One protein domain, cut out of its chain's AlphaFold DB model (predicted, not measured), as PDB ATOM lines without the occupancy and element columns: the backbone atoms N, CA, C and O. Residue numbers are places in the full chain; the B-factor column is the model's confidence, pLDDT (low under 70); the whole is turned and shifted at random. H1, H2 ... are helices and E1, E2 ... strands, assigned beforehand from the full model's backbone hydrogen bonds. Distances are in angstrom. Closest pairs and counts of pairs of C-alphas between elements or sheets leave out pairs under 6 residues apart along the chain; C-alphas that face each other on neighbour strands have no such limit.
ATOM      1  N   GLY A  14     161.220 144.332 156.749       93.31
ATOM      2  CA  GLY A  14     161.655 145.727 156.724       93.31
ATOM      3  C   GLY A  14     162.495 146.109 155.501       93.31
ATOM      4  O   GLY A  14     162.404 147.248 155.041       93.31
ATOM      5  N   TYR A  15     163.283 145.186 154.941       96.75
ATOM      6  CA  TYR A  15     164.071 145.478 153.745       96.75
ATOM      7  C   TYR A  15     163.209 145.451 152.491       96.75
ATOM      8  O   TYR A  15     163.317 146.371 151.678       96.75
ATOM      9  N   THR A  16     162.322 144.468 152.362       96.56
ATOM     10  CA  THR A  16     161.390 144.406 151.231       96.56
ATOM     11  C   THR A  16     160.473 145.626 151.215       96.56
ATOM     12  O   THR A  16     160.408 146.313 150.199       96.56
ATOM     13  N   LEU A  17     159.874 146.006 152.350       96.56
ATOM     14  CA  LEU A  17     159.073 147.235 152.448       96.56
ATOM     15  C   LEU A  17     159.876 148.479 152.037       96.56
ATOM     16  O   LEU A  17     159.361 149.365 151.354       96.56
ATOM     17  N   THR A  18     161.144 148.562 152.446       96.81
ATOM     18  CA  THR A  18     162.011 149.692 152.084       96.81
ATOM     19  C   THR A  18     162.226 149.768 150.571       96.81
ATOM     20  O   THR A  18     162.163 150.855 149.999       96.81
ATOM     21  N   VAL A  19     162.452 148.630 149.908       97.75
ATOM     22  CA  VAL A  19     162.617 148.577 148.447       97.75
ATOM     23  C   VAL A  19     161.319 148.971 147.744       97.75
ATOM     24  O   VAL A  19     161.338 149.877 146.910       97.75
ATOM     25  N   GLU A  20     160.195 148.364 148.121       97.31
ATOM     26  CA  GLU A  20     158.887 148.629 147.509       97.31
ATOM     27  C   GLU A  20     158.480 150.103 147.645       97.31
ATOM     28  O   GLU A  20     158.116 150.759 146.666       97.31
ATOM     29  N   THR A  21     158.629 150.681 148.840       97.31
ATOM     30  CA  THR A  21     158.315 152.102 149.071       97.31
ATOM     31  C   THR A  21     159.225 153.039 148.280       97.31
ATOM     32  O   THR A  21     158.748 154.050 147.755       97.31
ATOM     33  N   ALA A  22     160.518 152.722 148.147       97.69
ATOM     34  CA  ALA A  22     161.457 153.521 147.365       97.69
ATOM     35  C   ALA A  22     161.131 153.491 145.863       97.69
ATOM     36  O   ALA A  22     161.127 154.546 145.219       97.69
ATOM     37  N   LEU A  23     160.809 152.317 145.314       97.50
ATOM     38  CA  LEU A  23     160.394 152.165 143.917       97.50
ATOM     39  C   LEU A  23     159.080 152.907 143.648       97.50
ATOM     40  O   LEU A  23     159.008 153.704 142.713       97.50
ATOM     41  N   ALA A  24     158.093 152.766 144.531       96.88
ATOM     42  CA  ALA A  24     156.827 153.487 144.442       96.88
ATOM     43  C   ALA A  24     157.006 155.020 144.470       96.88
ATOM     44  O   ALA A  24     156.282 155.744 143.773       96.88
ATOM     45  N   CYS A  25     157.959 155.536 145.257       97.25
ATOM     46  CA  CYS A  25     158.324 156.955 145.237       97.25
ATOM     47  C   CYS A  25     158.942 157.354 143.890       97.25
ATOM     48  O   CYS A  25     158.543 158.365 143.307       97.25
ATOM     49  N   LEU A  26     159.899 156.564 143.392       97.25
ATOM     50  CA  LEU A  26     160.595 156.822 142.132       97.25
ATOM     51  C   LEU A  26     159.621 156.871 140.951       97.25
ATOM     52  O   LEU A  26     159.660 157.822 140.174       97.25
ATOM     53  N   GLU A  27     158.712 155.906 140.845       96.62
ATOM     54  CA  GLU A  27     157.700 155.855 139.784       96.62
ATOM     55  C   GLU A  27     156.839 157.123 139.740       96.62
ATOM     56  O   GLU A  27     156.637 157.709 138.676       96.62
ATOM     57  N   ARG A  28     156.377 157.607 140.901       95.25
ATOM     58  CA  ARG A  28     155.551 158.824 140.998       95.25
ATOM     59  C   ARG A  28     156.330 160.093 140.657       95.25
ATOM     60  O   ARG A  28     155.765 161.012 140.063       95.25
ATOM     61  N   VAL A  29     157.617 160.145 141.004       96.12
ATOM     62  CA  VAL A  29     158.512 161.242 140.602       96.12
ATOM     63  C   VAL A  29     158.708 161.238 139.087       96.12
ATOM     64  O   VAL A  29     158.551 162.280 138.453       96.12
ATOM     65  N   LEU A  30     158.990 160.075 138.494       96.75
ATOM     66  CA  LEU A  30     159.167 159.929 137.046       96.75
ATOM     67  C   LEU A  30     157.883 160.237 136.262       96.75
ATOM     68  O   LEU A  30     157.962 160.746 135.147       96.75
ATOM     69  N   ALA A  31     156.710 160.009 136.856       96.44
ATOM     70  CA  ALA A  31     155.420 160.394 136.288       96.44
ATOM     71  C   ALA A  31     155.175 161.921 136.258       96.44
ATOM     72  O   ALA A  31     154.170 162.364 135.704       96.44
ATOM     73  N   GLY A  32     156.057 162.740 136.845       93.56
ATOM     74  CA  GLY A  32     155.973 164.205 136.796       93.56
ATOM     75  C   GLY A  32     154.907 164.822 137.710       93.56
ATOM     76  O   GLY A  32     154.618 166.009 137.596       93.56
ATOM     77  N   GLY A  33     154.329 164.041 138.627       86.81
ATOM     78  CA  GLY A  33     153.276 164.490 139.547       86.81
ATOM     79  C   GLY A  33     153.772 165.237 140.790       86.81
ATOM     80  O   GLY A  33     152.971 165.547 141.668       86.81
ATOM     81  N   VAL A  34     155.076 165.504 140.898       93.75
ATOM     82  CA  VAL A  34     155.714 166.072 142.096       93.75
ATOM     83  C   VAL A  34     156.478 167.343 141.739       93.75
ATOM     84  O   VAL A  34     157.172 167.399 140.726       93.75
ATOM     85  N   ALA A  35     156.379 168.365 142.592       92.31
ATOM     86  CA  ALA A  35     157.132 169.604 142.423       92.31
ATOM     87  C   ALA A  35     158.656 169.367 142.553       92.31
ATOM     88  O   ALA A  35     159.076 168.609 143.432       92.31
ATOM     89  N   PRO A  36     159.498 170.044 141.745       93.94
ATOM     90  CA  PRO A  36     160.951 169.963 141.875       93.94
ATOM     91  C   PRO A  36     161.452 170.374 143.265       93.94
ATOM     92  O   PRO A  36     160.935 171.314 143.871       93.94
ATOM     93  N   GLY A  37     162.508 169.711 143.740       94.88
ATOM     94  CA  GLY A  37     163.133 169.978 145.036       94.88
ATOM     95  C   GLY A  37     163.181 168.732 145.915       94.88
ATOM     96  O   GLY A  37     163.347 167.623 145.414       94.88
ATOM     97  N   PHE A  38     163.053 168.924 147.230       94.81
ATOM     98  CA  PHE A  38     163.013 167.841 148.211       94.81
ATOM     99  C   PHE A  38     161.687 167.850 148.972       94.81
ATOM    100  O   PHE A  38     161.139 168.902 149.314       94.81
ATOM    101  N   ALA A  39     161.176 166.661 149.264       95.94
ATOM    102  CA  ALA A  39     159.955 166.478 150.026       95.94
ATOM    103  C   ALA A  39     160.008 165.152 150.782       95.94
ATOM    104  O   ALA A  39     160.641 164.194 150.343       95.94
ATOM    105  N   THR A  40     159.315 165.094 151.916       96.56
ATOM    106  CA  THR A  40     158.963 163.814 152.531       96.56
ATOM    107  C   THR A  40     157.881 163.131 151.687       96.56
ATOM    108  O   THR A  40     157.100 163.831 151.030       96.56
ATOM    109  N   PRO A  41     157.746 161.793 151.752       95.94
ATOM    110  CA  PRO A  41     156.659 161.089 151.071       95.94
ATOM    111  C   PRO A  41     155.274 161.649 151.417       95.94
ATOM    112  O   PRO A  41     154.469 161.882 150.524       95.94
ATOM    113  N   SER A  42     155.032 161.990 152.689       96.38
ATOM    114  CA  SER A  42     153.761 162.577 153.136       96.38
ATOM    115  C   SER A  42     153.405 163.895 152.443       96.38
ATOM    116  O   SER A  42     152.234 164.172 152.200       96.38
ATOM    117  N   LYS A  43     154.410 164.710 152.101       96.31
ATOM    118  CA  LYS A  43     154.220 165.983 151.399       96.31
ATOM    119  C   LYS A  43     154.099 165.793 149.886       96.31
ATOM    120  O   LYS A  43     153.352 166.530 149.254       96.31
ATOM    121  N   ALA A  44     154.843 164.848 149.312       96.31
ATOM    122  CA  ALA A  44     154.866 164.602 147.869       96.31
ATOM    123  C   ALA A  44     153.660 163.788 147.375       96.31
ATOM    124  O   ALA A  44     153.163 164.038 146.282       96.31
ATOM    125  N   PHE A  45     153.200 162.821 148.173       95.44
ATOM    126  CA  PHE A  45     152.231 161.798 147.760       95.44
ATOM    127  C   PHE A  45     151.004 161.704 148.677       95.44
ATOM    128  O   PHE A  45     150.097 160.925 148.401       95.44
ATOM    129  N   GLY A  46     150.970 162.495 149.752       95.81
ATOM    130  CA  GLY A  46     149.914 162.475 150.762       95.81
ATOM    131  C   GLY A  46     150.266 161.632 151.996       95.81
ATOM    132  O   GLY A  46     151.128 160.751 151.931       95.81
ATOM    133  N   PRO A  47     149.618 161.904 153.145       95.88
ATOM    134  CA  PRO A  47     149.944 161.269 154.424       95.88
ATOM    135  C   PRO A  47     149.684 159.757 154.435       95.88
ATOM    136  O   PRO A  47     150.381 159.033 155.139       95.88
ATOM    137  N   ASP A  48     148.756 159.283 153.603       95.38
ATOM    138  CA  ASP A  48     148.346 157.877 153.545       95.38
ATOM    139  C   ASP A  48     149.199 157.032 152.586       95.38
ATOM    140  O   ASP A  48     148.898 155.863 152.362       95.38
ATOM    141  N   PHE A  49     150.277 157.590 152.018       96.19
ATOM    142  CA  PHE A  49     151.121 156.905 151.032       96.19
ATOM    143  C   PHE A  49     151.553 155.501 151.479       96.19
ATOM    144  O   PHE A  49     151.447 154.552 150.708       96.19
ATOM    145  N   VAL A  50     152.000 155.361 152.732       95.81
ATOM    146  CA  VAL A  50     152.455 154.070 153.269       95.81
ATOM    147  C   VAL A  50     151.316 153.055 153.380       95.81
ATOM    148  O   VAL A  50     151.548 151.867 153.212       95.81
ATOM    149  N   LEU A  51     150.075 153.495 153.595       95.31
ATOM    150  CA  LEU A  51     148.919 152.603 153.724       95.31
ATOM    151  C   LEU A  51     148.539 151.943 152.391       95.31
ATOM    152  O   LEU A  51     147.851 150.931 152.388       95.31
ATOM    153  N   ALA A  52     148.996 152.503 151.268       93.50
ATOM    154  CA  ALA A  52     148.719 151.999 149.926       93.50
ATOM    155  C   ALA A  52     149.775 151.010 149.396       93.50
ATOM    156  O   ALA A  52     149.696 150.622 148.229       93.50
ATOM    157  N   MET A  53     150.790 150.646 150.193       94.75
ATOM    158  CA  MET A  53     151.791 149.661 149.763       94.75
ATOM    159  C   MET A  53     151.196 148.243 149.717       94.75
ATOM    160  O   MET A  53     150.222 147.967 150.422       94.75
ATOM    161  N   PRO A  54     151.750 147.344 148.884       89.44
ATOM    162  CA  PRO A  54     151.287 145.964 148.801       89.44
ATOM    163  C   PRO A  54     151.341 145.256 150.153       89.44
ATOM    164  O   PRO A  54     152.254 145.488 150.938       89.44
ATOM    165  N   GLU A  55     150.370 144.371 150.389       89.75
ATOM    166  CA  GLU A  55     150.334 143.483 151.564       89.75
ATOM    167  C   GLU A  55     150.334 144.214 152.921       89.75
ATOM    168  O   GLU A  55     150.590 143.611 153.960       89.75
ATOM    169  N   ASN A  56     149.978 145.501 152.923       92.81
ATOM    170  CA  ASN A  56     149.819 146.278 154.140       92.81
ATOM    171  C   ASN A  56     148.442 146.068 154.768       92.81
ATOM    172  O   ASN A  56     147.406 146.190 154.109       92.81
ATOM    173  N   ASN A  57     148.440 145.847 156.078       94.06
ATOM    174  CA  ASN A  57     147.245 145.850 156.908       94.06
ATOM    175  C   ASN A  57     147.443 146.818 158.078       94.06
ATOM    176  O   ASN A  57     148.413 146.706 158.826       94.06
ATOM    177  N   VAL A  58     146.534 147.785 158.226       95.06
ATOM    178  CA  VAL A  58     146.598 148.793 159.290       95.06
ATOM    179  C   VAL A  58     145.457 148.607 160.279       95.06
ATOM    180  O   VAL A  58     144.282 148.611 159.912       95.06
ATOM    181  N   GLU A  59     145.806 148.506 161.553       96.25
ATOM    182  CA  GLU A  59     144.859 148.426 162.659       96.25
ATOM    183  C   GLU A  59     144.928 149.703 163.494       96.25
ATOM    184  O   GLU A  59     145.969 150.015 164.071       96.25
ATOM    185  N   TRP A  60     143.813 150.431 163.578       93.69
ATOM    186  CA  TRP A  60     143.683 151.649 164.382       93.69
ATOM    187  C   TRP A  60     143.109 151.337 165.768       93.69
ATOM    188  O   TRP A  60     142.212 150.500 165.892       93.69
ATOM    189  N   ARG A  61     143.604 152.029 166.798       88.25
ATOM    190  CA  ARG A  61     143.162 151.917 168.195       88.25
ATOM    191  C   ARG A  61     142.881 153.287 168.806       88.25
ATOM    192  O   ARG A  61     143.655 154.241 168.547       88.25
TER     193      ARG A  61
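AT A GLANCE: This is residues 14 to 61 of the 61 residues of an uncharacterized protein of Pirellulaceae bacterium (UniProt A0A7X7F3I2). One long helix, H1, makes one side of the model, and the chain then turns round and folds back beside it through two short helices, H2 and then H3. A short strand, E1, follows H3 at the far end of the long axis from the turn, and no named strand pairs with it. The printed part has 48 residues, with three named helices and one named strand in the order H1, H2, H3, E1, and its class is mostly helix. It is only just loose, close to compact, with a radius of gyration of the C-alphas of 11.7 A, and its C-alphas span 35 by 23 by 15 A, only just elongated.

IN THESE COORDINATES: H1 is residues 14 to 30, beginning at C-alpha 14 at (161.655, 145.727, 156.724) and ending at C-alpha 30 at (159.167, 159.929, 137.046), 24.4 A from first to last C-alpha. H2 is residues 41 to 45, from Pro 41 to Phe 45, and measures 5.6 A. H3 is residues 49 to 52, from Phe 49 to Ala 52, and also measures 5.6 A. E1 is residues 57 to 60, 10.1 A long, and ends with C-alpha 60 at (143.683, 151.649, 164.382).

HOW THE PARTS SIT: H1, the longest helix, touches no helix but is near H2 and H3. H1 and H2 are close but not clearly touching; their closest C-alphas, those of Cys 25 and Pro 41, are 7.3 A apart. H1 and H3 are close but not clearly touching, and their closest C-alphas, those of Thr 21 and Val 50, are 7.5 A apart. H2 and H3 are also close but not clearly touching, with the C-alphas of Ser 42 and Phe 49 closest at 6.6 A. The closest C-alphas of H3 and E1 are those of Leu 51 and Val 58, 7.1 A apart. E1 is apart from H1 and from H2. In H1 and H2 every O i to N i+4 pair is within hydrogen-bond range; H3, with 4 residues, is too short for such a pair, and its 1 pair of O i and N i+3 is within range.

THE WHOLE: The two C-alphas farthest apart are those of Pro 36 and Arg 61, at 36.5 A, while the first and last printed C-alphas, those of Gly 14 and Arg 61, are 22.6 A apart. The printed part has no cut, and Arg 61 is the chain's last residue. The link from H1 to H2, with 10 residues between them, is short; the links from H2 to H3 and from H3 to E1 are tight, with 3 and 4 residues. The mean pLDDT of the printed part is 95.1, and no printed residue is under 70.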